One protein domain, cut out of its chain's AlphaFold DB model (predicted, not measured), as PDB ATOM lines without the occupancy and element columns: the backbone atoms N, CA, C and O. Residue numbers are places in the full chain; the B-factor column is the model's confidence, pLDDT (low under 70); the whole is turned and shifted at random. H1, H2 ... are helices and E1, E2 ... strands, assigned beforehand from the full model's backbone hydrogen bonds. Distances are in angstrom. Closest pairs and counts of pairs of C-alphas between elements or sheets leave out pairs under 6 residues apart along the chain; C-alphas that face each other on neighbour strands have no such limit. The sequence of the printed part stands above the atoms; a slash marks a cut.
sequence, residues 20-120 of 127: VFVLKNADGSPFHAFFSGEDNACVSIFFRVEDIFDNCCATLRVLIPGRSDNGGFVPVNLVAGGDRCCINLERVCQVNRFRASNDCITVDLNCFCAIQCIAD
ATOM      1  N   VAL A  20     229.543 122.917 184.891       91.38
ATOM      2  CA  VAL A  20     228.317 123.142 184.124       91.38
ATOM      3  C   VAL A  20     227.200 123.500 185.087       91.38
ATOM      4  O   VAL A  20     227.092 122.924 186.167       91.38
ATOM      5  N   PHE A  21     226.353 124.447 184.717       93.81
ATOM      6  CA  PHE A  21     225.210 124.816 185.540       93.81
ATOM      7  C   PHE A  21     224.008 125.224 184.698       93.81
ATOM      8  O   PHE A  21     224.110 125.487 183.499       93.81
ATOM      9  N   VAL A  22     222.863 125.267 185.371       95.06
ATOM     10  CA  VAL A  22     221.586 125.759 184.858       95.06
ATOM     11  C   VAL A  22     221.178 126.976 185.681       95.06
ATOM     12  O   VAL A  22     221.228 126.936 186.914       95.06
ATOM     13  N   LEU A  23     220.752 128.042 185.009       95.94
ATOM     14  CA  LEU A  23     220.123 129.208 185.631       95.94
ATOM     15  C   LEU A  23     218.604 129.017 185.648       95.94
ATOM     16  O   LEU A  23     218.043 128.500 184.682       95.94
ATOM     17  N   LYS A  24     217.931 129.423 186.728       94.94
ATOM     18  CA  LYS A  24     216.468 129.338 186.844       94.94
ATOM     19  C   LYS A  24     215.836 130.715 186.967       94.94
ATOM     20  O   LYS A  24     216.270 131.540 187.775       94.94
ATOM     21  N   ASN A  25     214.782 130.919 186.187       95.12
ATOM     22  CA  ASN A  25     213.919 132.090 186.253       95.12
ATOM     23  C   ASN A  25     213.104 132.086 187.562       95.12
ATOM     24  O   ASN A  25     213.098 131.104 188.311       95.12
ATOM     25  N   ALA A  26     212.385 133.177 187.832       94.94
ATOM     26  CA  ALA A  26     211.575 133.325 189.045       94.94
ATOM     27  C   ALA A  26     210.447 132.290 189.186       94.94
ATOM     28  O   ALA A  26     210.072 131.933 190.299       94.94
ATOM     29  N   ASP A  27     209.936 131.770 188.072       93.19
ATOM     30  CA  ASP A  27     208.933 130.699 188.042       93.19
ATOM     31  C   ASP A  27     209.541 129.291 188.217       93.19
ATOM     32  O   ASP A  27     208.826 128.290 188.188       93.19
ATOM     33  N   GLY A  28     210.863 129.196 188.388       89.62
ATOM     34  CA  GLY A  28     211.601 127.941 188.503       89.62
ATOM     35  C   GLY A  28     211.911 127.263 187.167       89.62
ATOM     36  O   GLY A  28     212.621 126.250 187.168       89.62
ATOM     37  N   SER A  29     211.439 127.808 186.039       91.75
ATOM     38  CA  SER A  29     211.782 127.304 184.708       91.75
ATOM     39  C   SER A  29     213.268 127.540 184.404       91.75
ATOM     40  O   SER A  29     213.850 128.533 184.860       91.75
ATOM     41  N   PRO A  30     213.928 126.633 183.661       94.38
ATOM     42  CA  PRO A  30     215.303 126.856 183.253       94.38
ATOM     43  C   PRO A  30     215.374 128.006 182.243       94.38
ATOM     44  O   PRO A  30     214.612 128.060 181.275       94.38
ATOM     45  N   PHE A  31     216.335 128.899 182.444       96.00
ATOM     46  CA  PHE A  31     216.731 129.852 181.421       96.00
ATOM     47  C   PHE A  31     217.374 129.103 180.248       96.00
ATOM     48  O   PHE A  31     218.129 128.149 180.452       96.00
ATOM     49  N   HIS A  32     217.069 129.526 179.023       95.44
ATOM     50  CA  HIS A  32     217.579 128.903 177.808       95.44
ATOM     51  C   HIS A  32     218.222 129.939 176.894       95.44
ATOM     52  O   HIS A  32     217.860 131.113 176.903       95.44
ATOM     53  N   ALA A  33     219.158 129.476 176.076       96.38
ATOM     54  CA  ALA A  33     219.784 130.273 175.037       96.38
ATOM     55  C   ALA A  33     219.990 129.443 173.775       96.38
ATOM     56  O   ALA A  33     219.911 128.208 173.800       96.38
ATOM     57  N   PHE A  34     220.259 130.142 172.678       95.12
ATOM     58  CA  PHE A  34     220.492 129.520 171.388       95.12
ATOM     59  C   PHE A  34     221.980 129.292 171.125       95.12
ATOM     60  O   PHE A  34     222.822 130.034 171.627       95.12
ATOM     61  N   PHE A  35     222.287 128.273 170.330       94.75
ATOM     62  CA  PHE A  35     223.621 128.023 169.790       94.75
ATOM     63  C   PHE A  35     223.532 127.550 168.334       94.75
ATOM     64  O   PHE A  35     222.471 127.129 167.863       94.75
ATOM     65  N   SER A  36     224.654 127.625 167.629       90.50
ATOM     66  CA  SER A  36     224.801 127.327 166.208       90.50
ATOM     67  C   SER A  36     225.750 126.145 165.959       90.50
ATOM     68  O   SER A  36     226.463 125.686 166.853       90.50
ATOM     69  N   GLY A  37     225.756 125.633 164.723       82.69
ATOM     70  CA  GLY A  37     226.684 124.580 164.290       82.69
ATOM     71  C   GLY A  37     226.229 123.144 164.563       82.69
ATOM     72  O   GLY A  37     227.057 122.240 164.526       82.69
ATOM     73  N   GLU A  38     224.938 122.927 164.828       84.19
ATOM     74  CA  GLU A  38     224.369 121.596 165.033       84.19
ATOM     75  C   GLU A  38     223.006 121.470 164.332       84.19
ATOM     76  O   GLU A  38     222.045 122.153 164.687       84.19
ATOM     77  N   ASP A  39     222.922 120.599 163.322       74.56
ATOM     78  CA  ASP A  39     221.856 120.602 162.300       74.56
ATOM     79  C   ASP A  39     220.436 120.419 162.858       74.56
ATOM     80  O   ASP A  39     219.456 120.805 162.225       74.56
ATOM     81  N   ASN A  40     220.311 119.829 164.053       76.31
ATOM     82  CA  ASN A  40     219.027 119.515 164.678       76.31
ATOM     83  C   ASN A  40     218.927 119.933 166.149       76.31
ATOM     84  O   ASN A  40     217.966 119.538 166.805       76.31
ATOM     85  N   ALA A  41     219.878 120.691 166.694       81.50
ATOM     86  CA  ALA A  41     219.815 121.186 168.066       81.50
ATOM     87  C   ALA A  41     220.324 122.626 168.108       81.50
ATOM     88  O   ALA A  41     221.436 122.898 167.690       81.50
ATOM     89  N   CYS A  42     219.515 123.549 168.618       90.38
ATOM     90  CA  CYS A  42     219.893 124.961 168.677       90.38
ATOM     91  C   CYS A  42     219.521 125.628 169.998       90.38
ATOM     92  O   CYS A  42     219.661 126.835 170.109       90.38
ATOM     93  N   VAL A  43     219.030 124.872 170.985       94.25
ATOM     94  CA  VAL A  43     218.597 125.382 172.293       94.25
ATOM     95  C   VAL A  43     219.307 124.609 173.391       94.25
ATOM     96  O   VAL A  43     219.316 123.375 173.377       94.25
ATOM     97  N   SER A  44     219.862 125.328 174.363       95.94
ATOM     98  CA  SER A  44     220.453 124.748 175.565       95.94
ATOM     99  C   SER A  44     220.016 125.493 176.820       95.94
ATOM    100  O   SER A  44     219.733 126.687 176.784       95.94
ATOM    101  N   ILE A  45     219.995 124.763 177.932       96.88
ATOM    102  CA  ILE A  45     219.810 125.287 179.293       96.88
ATOM    103  C   ILE A  45     221.097 125.180 180.124       96.88
ATOM    104  O   ILE A  45     221.084 125.433 181.327       96.88
ATOM    105  N   PHE A  46     222.189 124.728 179.501       96.19
ATOM    106  CA  PHE A  46     223.450 124.419 180.160       96.19
ATOM    107  C   PHE A  46     224.511 125.438 179.780       96.19
ATOM    108  O   PHE A  46     224.742 125.708 178.598       96.19
ATOM    109  N   PHE A  47     225.184 125.958 180.798       95.81
ATOM    110  CA  PHE A  47     226.120 127.058 180.654       95.81
ATOM    111  C   PHE A  47     227.433 126.770 181.368       95.81
ATOM    112  O   PHE A  47     227.495 125.987 182.320       95.81
ATOM    113  N   ARG A  48     228.472 127.463 180.907       92.75
ATOM    114  CA  ARG A  48     229.753 127.627 181.594       92.75
ATOM    115  C   ARG A  48     230.042 129.122 181.712       92.75
ATOM    116  O   ARG A  48     229.768 129.869 180.779       92.75
ATOM    117  N   VAL A  49     230.620 129.548 182.832       92.00
ATOM    118  CA  VAL A  49     231.140 130.912 182.977       92.00
ATOM    119  C   VAL A  49     232.416 131.055 182.147       92.00
ATOM    120  O   VAL A  49     233.340 130.257 182.308       92.00
ATOM    121  N   GLU A  50     232.466 132.066 181.287       92.38
ATOM    122  CA  GLU A  50     233.694 132.504 180.614       92.38
ATOM    123  C   GLU A  50     234.324 133.681 181.363       92.38
ATOM    124  O   GLU A  50     235.533 133.690 181.569       92.38
ATOM    125  N   ASP A  51     233.504 134.641 181.804       90.44
ATOM    126  CA  ASP A  51     233.964 135.826 182.530       90.44
ATOM    127  C   ASP A  51     232.866 136.389 183.451       90.44
ATOM    128  O   ASP A  51     231.675 136.223 183.170       90.44
ATOM    129  N   ILE A  52     233.257 137.058 184.538       87.94
ATOM    130  CA  ILE A  52     232.358 137.776 185.458       87.94
ATOM    131  C   ILE A  52     232.874 139.202 185.598       87.94
ATOM    132  O   ILE A  52     234.017 139.416 185.998       87.94
ATOM    133  N   PHE A  53     232.010 140.177 185.336       87.19
ATOM    134  CA  PHE A  53     232.371 141.590 185.360       87.19
ATOM    135  C   PHE A  53     231.290 142.433 186.034       87.19
ATOM    136  O   PHE A  53     230.133 142.030 186.167       87.19
ATOM    137  N   ASP A  54     231.703 143.599 186.533       81.06
ATOM    138  CA  ASP A  54     230.842 144.584 187.199       81.06
ATOM    139  C   ASP A  54     229.991 144.028 188.361       81.06
ATOM    140  O   ASP A  54     228.992 144.615 188.765       81.06
ATOM    141  N   ASN A  55     230.414 142.898 188.942       78.12
ATOM    142  CA  ASN A  55     229.838 142.227 190.114       78.12
ATOM    143  C   ASN A  55     228.370 141.752 189.986       78.12
ATOM    144  O   ASN A  55     227.859 141.128 190.915       78.12
ATOM    145  N   CYS A  56     227.702 142.009 188.860       84.62
ATOM    146  CA  CYS A  56     226.362 141.510 188.539       84.62
ATOM    147  C   CYS A  56     226.283 140.797 187.188       84.62
ATOM    148  O   CYS A  56     225.351 140.028 186.982       84.62
ATOM    149  N   CYS A  57     227.237 141.003 186.281       92.00
ATOM    150  CA  CYS A  57     227.164 140.476 184.925       92.00
ATOM    151  C   CYS A  57     228.116 139.298 184.728       92.00
ATOM    152  O   CYS A  57     229.203 139.239 185.303       92.00
ATOM    153  N   ALA A  58     227.719 138.365 183.868       93.62
ATOM    154  CA  ALA A  58     228.588 137.286 183.433       93.62
ATOM    155  C   ALA A  58     228.463 137.045 181.933       93.62
ATOM    156  O   ALA A  58     227.365 137.080 181.371       93.62
ATOM    157  N   THR A  59     229.595 136.743 181.304       95.94
ATOM    158  CA  THR A  59     229.636 136.141 179.974       95.94
ATOM    159  C   THR A  59     229.589 134.633 180.143       95.94
ATOM    160  O   THR A  59     230.466 134.031 180.770       95.94
ATOM    161  N   LEU A  60     228.550 134.017 179.595       95.81
ATOM    162  CA  LEU A  60     228.302 132.588 179.671       95.81
ATOM    163  C   LEU A  60     228.448 131.966 178.294       95.81
ATOM    164  O   LEU A  60     227.802 132.407 177.345       95.81
ATOM    165  N   ARG A  61     229.230 130.896 178.192       96.06
ATOM    166  CA  ARG A  61     229.227 130.042 177.007       96.06
ATOM    167  C   ARG A  61     228.031 129.108 177.060       96.06
ATOM    168  O   ARG A  61     227.817 128.419 178.063       96.06
ATOM    169  N   VAL A  62     227.284 129.046 175.962       96.88
ATOM    170  CA  VAL A  62     226.196 128.085 175.783       96.88
ATOM    171  C   VAL A  62     226.811 126.723 175.465       96.88
ATOM    172  O   VAL A  62     227.617 126.595 174.543       96.88
ATOM    173  N   LEU A  63     226.480 125.689 176.232       95.06
ATOM    174  CA  LEU A  63     227.016 124.346 176.003       95.06
ATOM    175  C   LEU A  63     226.068 123.531 175.139       95.06
ATOM    176  O   LEU A  63     224.861 123.541 175.362       95.06
ATOM    177  N   ILE A  64     226.622 122.771 174.198       95.44
ATOM    178  CA  ILE A  64     225.874 121.815 173.385       95.44
ATOM    179  C   ILE A  64     225.562 120.600 174.272       95.44
ATOM    180  O   ILE A  64     226.500 119.906 174.690       95.44
ATOM    181  N   PRO A  65     224.281 120.320 174.580       94.69
ATOM    182  CA  PRO A  65     223.903 119.147 175.350       94.69
ATOM    183  C   PRO A  65     224.019 117.901 174.478       94.69
ATOM    184  O   PRO A  65     223.545 117.869 173.341       94.69
ATOM    185  N   GLY A  66     224.628 116.852 175.012       93.56
ATOM    186  CA  GLY A  66     224.790 115.599 174.297       93.56
ATOM    187  C   GLY A  66     224.733 114.385 175.202       93.56
ATOM    188  O   GLY A  66     224.680 114.463 176.431       93.56
ATOM    189  N   ARG A  67     224.762 113.227 174.557       93.44
ATOM    190  CA  ARG A  67     224.880 111.932 175.206       93.44
ATOM    191  C   ARG A  67     226.038 111.151 174.618       93.44
ATOM    192  O   ARG A  67     226.406 111.338 173.457       93.44
ATOM    193  N   SER A  68     226.602 110.260 175.418       92.94
ATOM    194  CA  SER A  68     227.499 109.238 174.898       92.94
ATOM    195  C   SER A  68     226.701 108.180 174.139       92.94
ATOM    196  O   SER A  68     225.731 107.638 174.670       92.94
ATOM    197  N   ASP A  69     227.120 107.877 172.914       92.88
ATOM    198  CA  ASP A  69     226.588 106.776 172.111       92.88
ATOM    199  C   ASP A  69     227.751 106.062 171.421       92.88
ATOM    200  O   ASP A  69     228.509 106.692 170.685       92.88
ATOM    201  N   ASN A  70     227.956 104.774 171.714       92.31
ATOM    202  CA  ASN A  70     229.098 103.984 171.223       92.31
ATOM    203  C   ASN A  70     230.468 104.686 171.374       92.31
ATOM    204  O   ASN A  70     231.332 104.592 170.506       92.31
ATOM    205  N   GLY A  71     230.662 105.431 172.469       88.69
ATOM    206  CA  GLY A  71     231.883 106.209 172.731       88.69
ATOM    207  C   GLY A  71     231.958 107.565 172.017       88.69
ATOM    208  O   GLY A  71     232.795 108.390 172.381       88.69
ATOM    209  N   GLY A  72     231.059 107.837 171.069       92.38
ATOM    210  CA  GLY A  72     230.908 109.125 170.401       92.38
ATOM    211  C   GLY A  72     230.047 110.119 171.185       92.38
ATOM    212  O   GLY A  72     229.319 109.753 172.113       92.38
ATOM    213  N   PHE A  73     230.139 111.393 170.800       92.12
ATOM    214  CA  PHE A  73     229.243 112.456 171.253       92.12
ATOM    215  C   PHE A  73     228.074 112.577 170.275       92.12
ATOM    216  O   PHE A  73     228.289 112.849 169.095       92.12
ATOM    217  N   VAL A  74     226.850 112.400 170.771       93.38
ATOM    218  CA  VAL A  74     225.621 112.613 169.999       93.38
ATOM    219  C   VAL A  74     224.837 113.766 170.630       93.38
ATOM    220  O   VAL A  74     224.416 113.640 171.783       93.38
ATOM    221  N   PRO A  75     224.626 114.878 169.910       94.19
ATOM    222  CA  PRO A  75     223.825 116.003 170.378       94.19
ATOM    223  C   PRO A  75     222.396 115.586 170.730       94.19
ATOM    224  O   PRO A  75     221.777 114.763 170.051       94.19
ATOM    225  N   VAL A  76     221.851 116.181 171.787       93.88
ATOM    226  CA  VAL A  76     220.474 115.963 172.230       93.88
ATOM    227  C   VAL A  76     219.672 117.231 171.970       93.88
ATOM    228  O   VAL A  76     219.912 118.270 172.576       93.88
ATOM    229  N   ASN A  77     218.673 117.145 171.093       93.62
ATOM    230  CA  ASN A  77     217.731 118.240 170.900       93.62
ATOM    231  C   ASN A  77     216.744 118.301 172.079       93.62
ATOM    232  O   ASN A  77     215.858 117.449 172.201       93.62
ATOM    233  N   LEU A  78     216.886 119.328 172.922       93.94
ATOM    234  CA  LEU A  78     216.064 119.532 174.117       93.94
ATOM    235  C   LEU A  78     214.603 119.890 173.820       93.94
ATOM    236  O   LEU A  78     213.780 119.793 174.720       93.94
ATOM    237  N   VAL A  79     214.262 120.283 172.592       90.75
ATOM    238  CA  VAL A  79     212.891 120.654 172.190       90.75
ATOM    239  C   VAL A  79     212.261 119.636 171.226       90.75
ATOM    240  O   VAL A  79     211.186 119.863 170.675       90.75
ATOM    241  N   ALA A  80     212.910 118.484 171.004       85.19
ATOM    242  CA  ALA A  80     212.399 117.437 170.120       85.19
ATOM    243  C   ALA A  80     211.349 116.532 170.788       85.19
ATOM    244  O   ALA A  80     211.494 116.102 171.935       85.19
ATOM    245  N   GLY A  81     210.340 116.126 170.009       74.38
ATOM    246  CA  GLY A  81     209.378 115.080 170.386       74.38
ATOM    247  C   GLY A  81     208.333 115.479 171.435       74.38
ATOM    248  O   GLY A  81     207.657 114.595 171.942       74.38
ATOM    249  N   GLY A  82     208.205 116.770 171.754       69.88
ATOM    250  CA  GLY A  82     207.158 117.328 172.618       69.88
ATOM    251  C   GLY A  82     206.570 118.611 172.024       69.88
ATOM    252  O   GLY A  82     206.718 118.866 170.824       69.88
ATOM    253  N   ASP A  83     205.934 119.437 172.858       72.56
ATOM    254  CA  ASP A  83     205.479 120.761 172.437       72.56
ATOM    255  C   ASP A  83     206.675 121.613 171.999       72.56
ATOM    256  O   ASP A  83     207.600 121.864 172.770       72.56
ATOM    257  N   ARG A  84     206.644 122.104 170.754       68.06
ATOM    258  CA  ARG A  84     207.744 122.888 170.154       68.06
ATOM    259  C   ARG A  84     208.063 124.194 170.901       68.06
ATOM    260  O   ARG A  84     209.037 124.853 170.562       68.06
ATOM    261  N   CYS A  85     207.235 124.583 171.871       76.44
ATOM    262  CA  CYS A  85     207.428 125.761 172.715       76.44
ATOM    263  C   CYS A  85     208.418 125.556 173.858       76.44
ATOM    264  O   CYS A  85     208.833 126.530 174.481       76.44
ATOM    265  N   CYS A  86     208.693 124.306 174.217       84.81
ATOM    266  CA  CYS A  86     208.991 123.987 175.597       84.81
ATOM    267  C   CYS A  86     210.158 123.000 175.693       84.81
ATOM    268  O   CYS A  86     210.345 122.130 174.842       84.81
ATOM    269  N   ILE A  87     210.962 123.139 176.749       90.31
ATOM    270  CA  ILE A  87     212.057 122.209 177.031       90.31
ATOM    271  C   ILE A  87     211.463 120.853 177.423       90.31
ATOM    272  O   ILE A  87     210.744 120.736 178.414       90.31
ATOM    273  N   ASN A  88     211.787 119.818 176.655       91.31
ATOM    274  CA  ASN A  88     211.375 118.451 176.923       91.31
ATOM    275  C   ASN A  88     212.277 117.836 178.006       91.31
ATOM    276  O   ASN A  88     213.434 117.490 177.758       91.31
ATOM    277  N   LEU A  89     211.731 117.664 179.211       88.88
ATOM    278  CA  LEU A  89     212.468 117.125 180.358       88.88
ATOM    279  C   LEU A  89     212.933 115.675 180.156       88.88
ATOM    280  O   LEU A  89     213.991 115.310 180.661       88.88
ATOM    281  N   GLU A  90     212.221 114.864 179.366       91.25
ATOM    282  CA  GLU A  90     212.684 113.511 179.027       91.25
ATOM    283  C   GLU A  90     213.977 113.554 178.207       91.25
ATOM    284  O   GLU A  90     214.850 112.702 178.372       91.25
ATOM    285  N   ARG A  91     214.136 114.573 177.352       92.69
ATOM    286  CA  ARG A  91     215.375 114.815 176.600       92.69
ATOM    287  C   ARG A  91     216.478 115.341 177.502       92.69
ATOM    288  O   ARG A  91     217.610 114.889 177.376       92.69
ATOM    289  N   VAL A  92     216.155 116.231 178.440       92.50
ATOM    290  CA  VAL A  92     217.117 116.712 179.448       92.50
ATOM    291  C   VAL A  92     217.723 115.535 180.224       92.50
ATOM    292  O   VAL A  92     218.937 115.489 180.397       92.50
ATOM    293  N   CYS A  93     216.918 114.534 180.598       90.69
ATOM    294  CA  CYS A  93     217.388 113.321 181.283       90.69
ATOM    295  C   CYS A  93     218.344 112.443 180.453       90.69
ATOM    296  O   CYS A  93     219.006 111.571 181.012       90.69
ATOM    297  N   GLN A  94     218.428 112.641 179.134       92.62
ATOM    298  CA  GLN A  94     219.366 111.916 178.268       92.62
ATOM    299  C   GLN A  94     220.749 112.575 178.228       92.62
ATOM    300  O   GLN A  94     221.704 111.952 177.763       92.62
ATOM    301  N   VAL A  95     220.867 113.825 178.685       93.00
ATOM    302  CA  VAL A  95     222.112 114.591 178.622       93.00
ATOM    303  C   VAL A  95     223.085 114.081 179.679       93.00
ATOM    304  O   VAL A  95     222.823 114.155 180.875       93.00
ATOM    305  N   ASN A  96     224.228 113.571 179.229       91.75
ATOM    306  CA  ASN A  96     225.314 113.110 180.102       91.75
ATOM    307  C   ASN A  96     226.706 113.543 179.624       91.75
ATOM    308  O   ASN A  96     227.709 113.211 180.253       91.75
ATOM    309  N   ARG A  97     226.772 114.283 178.515       91.69
ATOM    310  CA  ARG A  97     227.981 114.915 177.994       91.69
ATOM    311  C   ARG A  97     227.664 116.324 177.530       91.69
ATOM    312  O   ARG A  97     226.534 116.646 177.172       91.69
ATOM    313  N   PHE A  98     228.702 117.138 177.481       92.19
ATOM    314  CA  PHE A  98     228.624 118.518 177.044       92.19
ATOM    315  C   PHE A  98     229.778 118.790 176.078       92.19
ATOM    316  O   PHE A  98     230.811 118.123 176.133       92.19
ATOM    317  N   ARG A  99     229.592 119.751 175.178       91.81
ATOM    318  CA  ARG A  99     230.637 120.265 174.285       91.81
ATOM    319  C   ARG A  99     230.512 121.783 174.233       91.81
ATOM    320  O   ARG A  99     229.396 122.299 174.293       91.81
ATOM    321  N   ALA A 100     231.622 122.506 174.130       92.50
ATOM    322  CA  ALA A 100     231.541 123.944 173.894       92.50
ATOM    323  C   ALA A 100     230.892 124.239 172.541       92.50
ATOM    324  O   ALA A 100     231.210 123.597 171.540       92.50
ATOM    325  N   SER A 101     230.014 125.238 172.523       93.81
ATOM    326  CA  SER A 101     229.681 125.953 171.295       93.81
ATOM    327  C   SER A 101     230.623 127.152 171.109       93.81
ATOM    328  O   SER A 101     231.452 127.459 171.979       93.81
ATOM    329  N   ASN A 102     230.467 127.840 169.978       94.31
ATOM    330  CA  ASN A 102     231.088 129.141 169.724       94.31
ATOM    331  C   ASN A 102     230.205 130.313 170.186       94.31
ATOM    332  O   ASN A 102     230.572 131.466 169.981       94.31
ATOM    333  N   ASP A 103     229.051 130.025 170.792       96.62
ATOM    334  CA  ASP A 103     228.059 131.019 171.174       96.62
ATOM    335  C   ASP A 103     228.177 131.357 172.665       96.62
ATOM    336  O   ASP A 103     228.126 130.489 173.548       96.62
ATOM    337  N   CYS A 104     228.312 132.652 172.938       96.25
ATOM    338  CA  CYS A 104     228.336 133.217 174.278       96.25
ATOM    339  C   CYS A 104     227.218 134.249 174.428       96.25
ATOM    340  O   CYS A 104     226.851 134.935 173.475       96.25
ATOM    341  N   ILE A 105     226.707 134.382 175.645       96.44
ATOM    342  CA  ILE A 105     225.698 135.371 176.018       96.44
ATOM    343  C   ILE A 105     226.179 136.170 177.220       96.44
ATOM    344  O   ILE A 105     226.895 135.651 178.073       96.44
ATOM    345  N   THR A 106     225.742 137.416 177.318       96.00
ATOM    346  CA  THR A 106     225.922 138.228 178.519       96.00
ATOM    347  C   THR A 106     224.610 138.264 179.285       96.00
ATOM    348  O   THR A 106     223.562 138.527 178.695       96.00
ATOM    349  N   VAL A 107     224.663 138.005 180.590       94.69
ATOM    350  CA  VAL A 107     223.481 138.018 181.460       94.69
ATOM    351  C   VAL A 107     223.734 138.825 182.728       94.69
ATOM    352  O   VAL A 107     224.859 138.853 183.224       94.69
ATOM    353  N   ASP A 108     222.675 139.428 183.269       94.25
ATOM    354  CA  ASP A 108     222.648 139.945 184.639       94.25
ATOM    355  C   ASP A 108     222.245 138.803 185.584       94.25
ATOM    356  O   ASP A 108     221.163 138.221 185.476       94.25
ATOM    357  N   LEU A 109     223.135 138.460 186.509       88.75
ATOM    358  CA  LEU A 109     222.954 137.386 187.477       88.75
ATOM    359  C   LEU A 109     221.844 137.692 188.495       88.75
ATOM    360  O   LEU A 109     221.306 136.754 189.082       88.75
ATOM    361  N   ASN A 110     221.440 138.957 188.666       91.62
ATOM    362  CA  ASN A 110     220.313 139.328 189.529       91.62
ATOM    363  C   ASN A 110     218.947 138.945 188.939       91.62
ATOM    364  O   ASN A 110     217.946 138.944 189.656       91.62
ATOM    365  N   CYS A 111     218.878 138.618 187.645       93.06
ATOM    366  CA  CYS A 111     217.634 138.203 186.996       93.06
ATOM    367  C   CYS A 111     217.221 136.761 187.326       93.06
ATOM    368  O   CYS A 111     216.099 136.360 187.009       93.06
ATOM    369  N   PHE A 112     218.103 135.973 187.944       94.50
ATOM    370  CA  PHE A 112     217.872 134.556 188.200       94.50
ATOM    371  C   PHE A 112     217.678 134.285 189.686       94.50
ATOM    372  O   PHE A 112     218.383 134.814 190.540       94.50
ATOM    373  N   CYS A 113     216.724 133.413 190.001       93.94
ATOM    374  CA  CYS A 113     216.391 133.087 191.385       93.94
ATOM    375  C   CYS A 113     217.189 131.903 191.927       93.94
ATOM    376  O   CYS A 113     217.283 131.730 193.141       93.94
ATOM    377  N   ALA A 114     217.751 131.070 191.050       92.06
ATOM    378  CA  ALA A 114     218.582 129.953 191.467       92.06
ATOM    379  C   ALA A 114     219.608 129.562 190.405       92.06
ATOM    380  O   ALA A 114     219.394 129.723 189.201       92.06
ATOM    381  N   ILE A 115     220.693 128.961 190.886       91.81
ATOM    382  CA  ILE A 115     221.713 128.296 190.082       91.81
ATOM    383  C   ILE A 115     221.763 126.836 190.521       91.81
ATOM    384  O   ILE A 115     221.840 126.542 191.714       91.81
ATOM    385  N   GLN A 116     221.715 125.916 189.562       89.94
ATOM    386  CA  GLN A 116     221.883 124.488 189.806       89.94
ATOM    387  C   GLN A 116     223.166 124.005 189.138       89.94
ATOM    388  O   GLN A 116     223.235 123.919 187.914       89.94
ATOM    389  N   CYS A 117     224.170 123.664 189.944       86.44
ATOM    390  CA  CYS A 117     225.389 123.027 189.457       86.44
ATOM    391  C   CYS A 117     225.091 121.598 188.991       86.44
ATOM    392  O   CYS A 117     224.419 120.829 189.682       86.44
ATOM    393  N   ILE A 118     225.631 121.244 187.835       81.12
ATOM    394  CA  ILE A 118     225.722 119.883 187.317       81.12
ATOM    395  C   ILE A 118     227.162 119.426 187.590       81.12
ATOM    396  O   ILE A 118     228.085 120.233 187.490       81.12
ATOM    397  N   ALA A 119     227.342 118.179 188.035       61.53
ATOM    398  CA  ALA A 119     228.639 117.640 188.459       61.53
ATOM    399  C   ALA A 119     229.767 117.911 187.438       61.53
ATOM    400  O   ALA A 119     229.488 118.054 186.249       61.53
ATOM    401  N   ASP A 120     231.020 117.979 187.905       54.50
ATOM    402  CA  ASP A 120     232.185 118.324 187.077       54.50
ATOM    403  C   ASP A 120     232.280 117.412 185.835       54.50
ATOM    404  O   ASP A 120     232.332 116.185 185.945       54.50
TER     405      ASP A 120
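AT A GLANCE: This is residues 20 to 120 of the 127 residues of the protein "Spore coat protein Z" of Neobacillus niacini (UniProt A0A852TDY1). Picture a long, strongly twisted sheet built along one strand, E3, with E2 and E4 along different stretches of one side of it and a sharply bending E5 along the other. A small two-stranded sheet, E1 with E6, adjoins it where E1 begins near E2, while the one-turn helix H1 lies off the large sheet. The 101 printed residues hold, in order, E1 E2 E3 E4 H1 E5 E6; the neighbour strands are antiparallel, and the class is mostly strand, with under half of the residues in named elements. The whole is compact, with a radius of gyration of the C-alphas of 13.5 A, yet elongated, spanning 43 by 26 by 24 A.

IN THESE COORDINATES: Find C-alpha 20 at (228.317, 123.142, 184.124), where E1, residues 20 to 24, begins. E2 is residues 47 to 53, 16.5 A long; E3, residues 57 to 69, runs 36.1 A from (227.164, 140.476, 184.925). Next come E4, residues 72 to 75, and H1, residues 89 to 92. E5, residues 97 to 108, spans 26.4 A and bends by 89 degrees at residue 102; E6, residues 114 to 118, ends at (225.722, 119.883, 187.317).

HOW THE PARTS SIT: Look first at E1 and E6, where N 22 and O 116 are 2.9 A apart. The closest C-alphas of E1 and E2, Val 20 and Arg 48, are 5.3 A apart. E2 and E3 form a hairpin, N 59 to O 51 at 2.8 A; E3 and E4 form another, N 67 to O 74 at 2.8 A. These make the meander E2 E3 E4, each strand the antiparallel neighbour of the one before. On the other side of E3, N 60 and O 105 of E5 are 2.8 A apart. H1 is too short for an O i to N i+4 pair.

THE WHOLE: The farthest C-alphas, Asp 54 and Asn 70, are 43.7 A apart. The printed part has no cut; E1 to E2 and E4 to H1 are long links. Look for pLDDT under 70 at residues 82, 84 and 119 to 120.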